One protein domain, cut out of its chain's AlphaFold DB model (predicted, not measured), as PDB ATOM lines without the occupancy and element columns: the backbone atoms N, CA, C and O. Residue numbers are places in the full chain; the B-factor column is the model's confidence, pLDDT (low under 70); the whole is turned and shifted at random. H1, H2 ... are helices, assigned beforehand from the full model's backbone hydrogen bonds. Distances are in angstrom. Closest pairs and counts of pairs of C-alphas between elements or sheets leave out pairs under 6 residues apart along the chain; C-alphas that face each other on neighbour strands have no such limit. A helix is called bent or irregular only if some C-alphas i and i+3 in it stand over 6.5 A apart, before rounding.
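AT A GLANCE: This is residues 61 to 116 of the 116 residues of the protein "ZIP family metal transporter" of Acidobacteria bacterium (UniProt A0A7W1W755). Two long helices, H1 and H2, make an open hairpin like a narrow V, joined by a tight turn and spread apart toward their other ends. H1 is the longer arm. The printed part has 56 residues with two named helices, H1 then H2, and no named strand: all helix. It is loose, with a radius of gyration of the C-alphas of 14.3 A, and flat, spanning 42 by 25 by 9 A.

HOW THE PARTS SIT: H1, residues 61 to 90, and H2, residues 94 to 115, form a helical hairpin, running opposite ways at a shallow tilt of 23 degrees. They only just touch, with 3 pairs of C-alphas within 8 A, H1 by residues 84 to 88 alone and H2 by residue 96 alone; the closest C-alphas, of His 88 and Val 96, are 6.3 A apart. In H2 every O i to N i+4 pair is within hydrogen-bond range, in H1 23 of 26.

IN THESE COORDINATES: H1 measures 41.3 A from C-alpha 61 at (-52.147, 4.137, 7.704) to C-alpha 90. It is only just irregular: C-alphas 81 and 84 are 6.8 A apart. H2 measures 31.4 A, ending at C-alpha 115 at (-44.160, -7.400, 18.821).

THE WHOLE: The C-alphas farthest apart, of Gln 61 and Pro 92, are 42.5 A apart. Residues 61 to 78, 89 to 94 and 101 to 116 stand free. The printed part has no cut; pLDDT is under 70 at residues 115 to 116.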
ATOM      1  N   GLN A  61     -53.409   4.779   7.328       90.06
ATOM      2  CA  GLN A  61     -52.147   4.137   7.704       90.06
ATOM      3  C   GLN A  61     -50.927   4.980   7.299       90.06
ATOM      4  O   GLN A  61     -49.978   5.103   8.068       90.06
ATOM      5  N   THR A  62     -50.981   5.624   6.129       94.19
ATOM      6  CA  THR A  62     -49.937   6.541   5.662       94.19
ATOM      7  C   THR A  62     -49.839   7.790   6.535       94.19
ATOM      8  O   THR A  62     -48.737   8.174   6.911       94.19
ATOM      9  N   ALA A  63     -50.966   8.415   6.889       90.44
ATOM     10  CA  ALA A  63     -50.964   9.601   7.745       90.44
ATOM     11  C   ALA A  63     -50.417   9.282   9.144       90.44
ATOM     12  O   ALA A  63     -49.596  10.032   9.668       90.44
ATOM     13  N   LEU A  64     -50.808   8.137   9.711       88.62
ATOM     14  CA  LEU A  64     -50.280   7.660  10.985       88.62
ATOM     15  C   LEU A  64     -48.775   7.378  10.901       88.62
ATOM     16  O   LEU A  64     -48.029   7.810  11.773       88.62
ATOM     17  N   ALA A  65     -48.311   6.706   9.843       90.19
ATOM     18  CA  ALA A  65     -46.889   6.429   9.647       90.19
ATOM     19  C   ALA A  65     -46.062   7.718   9.523       90.19
ATOM     20  O   ALA A  65     -45.003   7.822  10.137       90.19
ATOM     21  N   VAL A  66     -46.558   8.718   8.785       94.62
ATOM     22  CA  VAL A  66     -45.913  10.036   8.670       94.62
ATOM     23  C   VAL A  66     -45.875  10.744  10.024       94.62
ATOM     24  O   VAL A  66     -44.830  11.270  10.399       94.62
ATOM     25  N   PHE A  67     -46.976  10.727  10.776       89.00
ATOM     26  CA  PHE A  67     -47.037  11.338  12.103       89.00
ATOM     27  C   PHE A  67     -46.052  10.684  13.081       89.00
ATOM     28  O   PHE A  67     -45.293  11.380  13.751       89.00
ATOM     29  N   LEU A  68     -46.004   9.350  13.114       89.31
ATOM     30  CA  LEU A  68     -45.066   8.602  13.952       89.31
ATOM     31  C   LEU A  68     -43.609   8.833  13.534       89.31
ATOM     32  O   LEU A  68     -42.753   8.987  14.400       89.31
ATOM     33  N   ALA A  69     -43.320   8.901  12.230       93.25
ATOM     34  CA  ALA A  69     -41.982   9.212  11.731       93.25
ATOM     35  C   ALA A  69     -41.541  10.630  12.126       93.25
ATOM     36  O   ALA A  69     -40.400  10.826  12.542       93.25
ATOM     37  N   LEU A  70     -42.451  11.605  12.046       94.12
ATOM     38  CA  LEU A  70     -42.200  12.975  12.482       94.12
ATOM     39  C   LEU A  70     -41.936  13.040  13.995       94.12
ATOM     40  O   LEU A  70     -40.938  13.626  14.413       94.12
ATOM     41  N   ALA A  71     -42.781  12.398  14.807       88.44
ATOM     42  CA  ALA A  71     -42.616  12.337  16.260       88.44
ATOM     43  C   ALA A  71     -41.292  11.663  16.661       88.44
ATOM     44  O   ALA A  71     -40.536  12.206  17.467       88.44
ATOM     45  N   ALA A  72     -40.957  10.527  16.041       89.94
ATOM     46  CA  ALA A  72     -39.677   9.855  16.249       89.94
ATOM     47  C   ALA A  72     -38.485  10.749  15.865       89.94
ATOM     48  O   ALA A  72     -37.473  10.759  16.565       89.94
ATOM     49  N   GLY A  73     -38.614  11.531  14.789       92.19
ATOM     50  CA  GLY A  73     -37.617  12.517  14.377       92.19
ATOM     51  C   GLY A  73     -37.391  13.610  15.422       92.19
ATOM     52  O   GLY A  73     -36.240  13.911  15.735       92.19
ATOM     53  N   PHE A  74     -38.460  14.160  16.009       88.19
ATOM     54  CA  PHE A  74     -38.345  15.139  17.096       88.19
ATOM     55  C   PHE A  74     -37.661  14.550  18.327       88.19
ATOM     56  O   PHE A  74     -36.713  15.149  18.828       88.19
ATOM     57  N   PHE A  75     -38.060  13.354  18.772       86.12
ATOM     58  CA  PHE A  75     -37.397  12.702  19.903       86.12
ATOM     59  C   PHE A  75     -35.914  12.446  19.631       86.12
ATOM     60  O   PHE A  75     -35.082  12.692  20.503       86.12
ATOM     61  N   LEU A  76     -35.559  12.012  18.419       90.31
ATOM     62  CA  LEU A  76     -34.163  11.807  18.043       90.31
ATOM     63  C   LEU A  76     -33.375  13.127  18.024       90.31
ATOM     64  O   LEU A  76     -32.243  13.171  18.511       90.31
ATOM     65  N   TYR A  77     -33.962  14.205  17.499       90.19
ATOM     66  CA  TYR A  77     -33.344  15.530  17.479       90.19
ATOM     67  C   TYR A  77     -33.093  16.061  18.895       90.19
ATOM     68  O   TYR A  77     -31.954  16.408  19.209       90.19
ATOM     69  N   THR A  78     -34.107  16.048  19.763       85.38
ATOM     70  CA  THR A  78     -33.993  16.511  21.156       85.38
ATOM     71  C   THR A  78     -33.003  15.651  21.943       85.38
ATOM     72  O   THR A  78     -32.148  16.165  22.667       85.38
ATOM     73  N   ALA A  79     -33.045  14.325  21.760       84.94
ATOM     74  CA  ALA A  79     -32.111  13.416  22.416       84.94
ATOM     75  C   ALA A  79     -30.650  13.699  22.036       84.94
ATOM     76  O   ALA A  79     -29.771  13.638  22.893       84.94
ATOM     77  N   THR A  80     -30.381  14.016  20.769       89.56
ATOM     78  CA  THR A  80     -29.012  14.193  20.253       89.56
ATOM     79  C   THR A  80     -28.476  15.615  20.382       89.56
ATOM     80  O   THR A  80     -27.278  15.774  20.611       89.56
ATOM     81  N   SER A  81     -29.330  16.632  20.256       87.31
ATOM     82  CA  SER A  81     -28.925  18.046  20.270       87.31
ATOM     83  C   SER A  81     -28.918  18.641  21.675       87.31
ATOM     84  O   SER A  81     -28.042  19.449  21.979       87.31
ATOM     85  N   ASP A  82     -29.830  18.191  22.542       82.38
ATOM     86  CA  ASP A  82     -30.028  18.792  23.862       82.38
ATOM     87  C   ASP A  82     -29.629  17.821  24.979       82.38
ATOM     88  O   ASP A  82     -28.705  18.095  25.751       82.38
ATOM     89  N   LEU A  83     -30.270  16.646  25.043       83.62
ATOM     90  CA  LEU A  83     -30.138  15.741  26.192       83.62
ATOM     91  C   LEU A  83     -28.757  15.083  26.282       83.62
ATOM     92  O   LEU A  83     -28.140  15.086  27.349       83.62
ATOM     93  N   LEU A  84     -28.255  14.516  25.180       87.62
ATOM     94  CA  LEU A  84     -26.972  13.813  25.174       87.62
ATOM     95  C   LEU A  84     -25.785  14.766  25.433       87.62
ATOM     96  O   LEU A  84     -24.953  14.429  26.283       87.62
ATOM     97  N   PRO A  85     -25.697  15.962  24.810       86.12
ATOM     98  CA  PRO A  85     -24.642  16.928  25.112       86.12
ATOM     99  C   PRO A  85     -24.730  17.497  26.532       86.12
ATOM    100  O   PRO A  85     -23.694  17.654  27.180       86.12
ATOM    101  N   GLU A  86     -25.932  17.776  27.053       84.69
ATOM    102  CA  GLU A  86     -26.123  18.229  28.440       84.69
ATOM    103  C   GLU A  86     -25.678  17.155  29.441       84.69
ATOM    104  O   GLU A  86     -24.931  17.454  30.377       84.69
ATOM    105  N   ALA A  87     -26.065  15.894  29.223       85.94
ATOM    106  CA  ALA A  87     -25.632  14.779  30.059       85.94
ATOM    107  C   ALA A  87     -24.102  14.629  30.048       85.94
ATOM    108  O   ALA A  87     -23.493  14.464  31.107       85.94
ATOM    109  N   HIS A  88     -23.470  14.768  28.877       87.12
ATOM    110  CA  HIS A  88     -22.012  14.717  28.749       87.12
ATOM    111  C   HIS A  88     -21.318  15.926  29.392       87.12
ATOM    112  O   HIS A  88     -20.234  15.792  29.950       87.12
ATOM    113  N   ARG A  89     -21.936  17.112  29.366       86.56
ATOM    114  CA  ARG A  89     -21.418  18.291  30.073       86.56
ATOM    115  C   ARG A  89     -21.481  18.139  31.590       86.56
ATOM    116  O   ARG A  89     -20.554  18.570  32.271       86.56
ATOM    117  N   ARG A  90     -22.558  17.554  32.123       83.81
ATOM    118  CA  ARG A  90     -22.715  17.306  33.570       83.81
ATOM    119  C   ARG A  90     -21.837  16.163  34.069       83.81
ATOM    120  O   ARG A  90     -21.370  16.213  35.203       83.81
ATOM    121  N   SER A  91     -21.611  15.151  33.236       81.00
ATOM    122  CA  SER A  91     -20.722  14.027  33.520       81.00
ATOM    123  C   SER A  91     -19.925  13.673  32.261       81.00
ATOM    124  O   SER A  91     -20.381  12.846  31.468       81.00
ATOM    125  N   PRO A  92     -18.741  14.280  32.051       70.38
ATOM    126  CA  PRO A  92     -17.909  14.010  30.882       70.38
ATOM    127  C   PRO A  92     -17.242  12.642  31.033       70.38
ATOM    128  O   PRO A  92     -16.119  12.513  31.521       70.38
ATOM    129  N   SER A  93     -17.972  11.590  30.673       80.19
ATOM    130  CA  SER A  93     -17.532  10.210  30.842       80.19
ATOM    131  C   SER A  93     -18.212   9.267  29.854       80.19
ATOM    132  O   SER A  93     -19.350   9.464  29.425       80.19
ATOM    133  N   LEU A  94     -17.529   8.155  29.563       85.38
ATOM    134  CA  LEU A  94     -18.061   7.044  28.764       85.38
ATOM    135  C   LEU A  94     -19.343   6.432  29.354       85.38
ATOM    136  O   LEU A  94     -20.082   5.755  28.643       85.38
ATOM    137  N   THR A  95     -19.627   6.679  30.634       86.44
ATOM    138  CA  THR A  95     -20.836   6.194  31.308       86.44
ATOM    139  C   THR A  95     -22.113   6.766  30.698       86.44
ATOM    140  O   THR A  95     -23.088   6.030  30.596       86.44
ATOM    141  N   VAL A  96     -22.109   8.022  30.228       88.62
ATOM    142  CA  VAL A  96     -23.274   8.636  29.563       88.62
ATOM    143  C   VAL A  96     -23.562   7.932  28.237       88.62
ATOM    144  O   VAL A  96     -24.693   7.524  27.982       88.62
ATOM    145  N   SER A  97     -22.528   7.715  27.420       87.81
ATOM    146  CA  SER A  97     -22.662   7.006  26.142       87.81
ATOM    147  C   SER A  97     -23.095   5.553  26.341       87.81
ATOM    148  O   SER A  97     -23.953   5.059  25.613       87.81
ATOM    149  N   LEU A  98     -22.548   4.871  27.352       90.50
ATOM    150  CA  LEU A  98     -22.938   3.502  27.681       90.50
ATOM    151  C   LEU A  98     -24.393   3.431  28.163       90.50
ATOM    152  O   LEU A  98     -25.126   2.555  27.718       90.50
ATOM    153  N   ALA A  99     -24.830   4.363  29.012       89.75
ATOM    154  CA  ALA A  99     -26.219   4.443  29.459       89.75
ATOM    155  C   ALA A  99     -27.187   4.674  28.285       89.75
ATOM    156  O   ALA A  99     -28.224   4.015  28.220       89.75
ATOM    157  N   ALA A 100     -26.827   5.535  27.327       89.50
ATOM    158  CA  ALA A 100     -27.618   5.751  26.115       89.50
ATOM    159  C   ALA A 100     -27.730   4.470  25.268       89.50
ATOM    160  O   ALA A 100     -28.832   4.089  24.872       89.50
ATOM    161  N   ILE A 101     -26.617   3.758  25.043       92.12
ATOM    162  CA  ILE A 101     -26.617   2.476  24.317       92.12
ATOM    163  C   ILE A 101     -27.460   1.427  25.055       92.12
ATOM    164  O   ILE A 101     -28.265   0.743  24.427       92.12
ATOM    165  N   ILE A 102     -27.318   1.317  26.378       93.38
ATOM    166  CA  ILE A 102     -28.127   0.410  27.202       93.38
ATOM    167  C   ILE A 102     -29.615   0.738  27.049       93.38
ATOM    168  O   ILE A 102     -30.411  -0.171  26.829       93.38
ATOM    169  N   GLY A 103     -29.993   2.018  27.100       88.81
ATOM    170  CA  GLY A 103     -31.370   2.459  26.874       88.81
ATOM    171  C   GLY A 103     -31.912   2.009  25.515       88.81
ATOM    172  O   GLY A 103     -32.994   1.425  25.453       88.81
ATOM    173  N   VAL A 104     -31.137   2.190  24.439       90.94
ATOM    174  CA  VAL A 104     -31.503   1.726  23.088       90.94
ATOM    175  C   VAL A 104     -31.693   0.208  23.047       90.94
ATOM    176  O   VAL A 104     -32.680  -0.264  22.488       90.94
ATOM    177  N   VAL A 105     -30.787  -0.563  23.656       93.56
ATOM    178  CA  VAL A 105     -30.880  -2.033  23.696       93.56
ATOM    179  C   VAL A 105     -32.103  -2.495  24.487       93.56
ATOM    180  O   VAL A 105     -32.804  -3.399  24.038       93.56
ATOM    181  N   ILE A 106     -32.392  -1.871  25.633       90.62
ATOM    182  CA  ILE A 106     -33.563  -2.199  26.456       90.62
ATOM    183  C   ILE A 106     -34.854  -1.916  25.688       90.62
ATOM    184  O   ILE A 106     -35.718  -2.788  25.620       90.62
ATOM    185  N   ILE A 107     -34.983  -0.731  25.086       85.38
ATOM    186  CA  ILE A 107     -36.183  -0.358  24.325       85.38
ATOM    187  C   ILE A 107     -36.329  -1.265  23.100       85.38
ATOM    188  O   ILE A 107     -37.406  -1.813  22.873       85.38
ATOM    189  N   GLY A 108     -35.249  -1.482  22.345       86.94
ATOM    190  CA  GLY A 108     -35.249  -2.374  21.187       86.94
ATOM    191  C   GLY A 108     -35.651  -3.803  21.557       86.94
ATOM    192  O   GLY A 108     -36.512  -4.383  20.903       86.94
ATOM    193  N   GLY A 109     -35.093  -4.341  22.644       88.50
ATOM    194  CA  GLY A 109     -35.444  -5.661  23.167       88.50
ATOM    195  C   GLY A 109     -36.890  -5.748  23.660       88.50
ATOM    196  O   GLY A 109     -37.573  -6.732  23.391       88.50
ATOM    197  N   ALA A 110     -37.392  -4.716  24.339       82.88
ATOM    198  CA  ALA A 110     -38.788  -4.662  24.762       82.88
ATOM    199  C   ALA A 110     -39.739  -4.666  23.554       82.88
ATOM    200  O   ALA A 110     -40.720  -5.405  23.552       82.88
ATOM    201  N   VAL A 111     -39.430  -3.899  22.504       82.44
ATOM    202  CA  VAL A 111     -40.244  -3.855  21.279       82.44
ATOM    203  C   VAL A 111     -40.250  -5.205  20.562       82.44
ATOM    204  O   VAL A 111     -41.315  -5.650  20.141       82.44
ATOM    205  N   THR A 112     -39.107  -5.890  20.447       86.00
ATOM    206  CA  THR A 112     -39.065  -7.210  19.796       86.00
ATOM    207  C   THR A 112     -39.776  -8.291  20.607       86.00
ATOM    208  O   THR A 112     -40.450  -9.129  20.018       86.00
ATOM    209  N   LEU A 113     -39.682  -8.256  21.941       83.44
ATOM    210  CA  LEU A 113     -40.393  -9.181  22.832       83.44
ATOM    211  C   LEU A 113     -41.913  -8.971  22.831       83.44
ATOM    212  O   LEU A 113     -42.654  -9.926  23.038       83.44
ATOM    213  N   LEU A 114     -42.374  -7.732  22.641       75.19
ATOM    214  CA  LEU A 114     -43.797  -7.372  22.663       75.19
ATOM    215  C   LEU A 114     -44.467  -7.426  21.282       75.19
ATOM    216  O   LEU A 114     -45.693  -7.499  21.209       75.19
ATOM    217  N   GLY A 115     -43.685  -7.321  20.205       62.16
ATOM    218  CA  GLY A 115     -44.160  -7.400  18.821       62.16
ATOM    219  C   GLY A 115     -44.065  -8.793  18.189       62.16
ATOM    220  O   GLY A 115     -44.517  -8.952  17.054       62.16
ATOM    221  N   GLY A 116     -43.454  -9.756  18.888       47.34
ATOM    222  CA  GLY A 116     -43.368 -11.171  18.506       47.34
ATOM    223  C   GLY A 116     -44.540 -12.015  18.987       47.34
ATOM    224  O   GLY A 116     -45.219 -11.608  19.956       47.34
TER     225      GLY A 116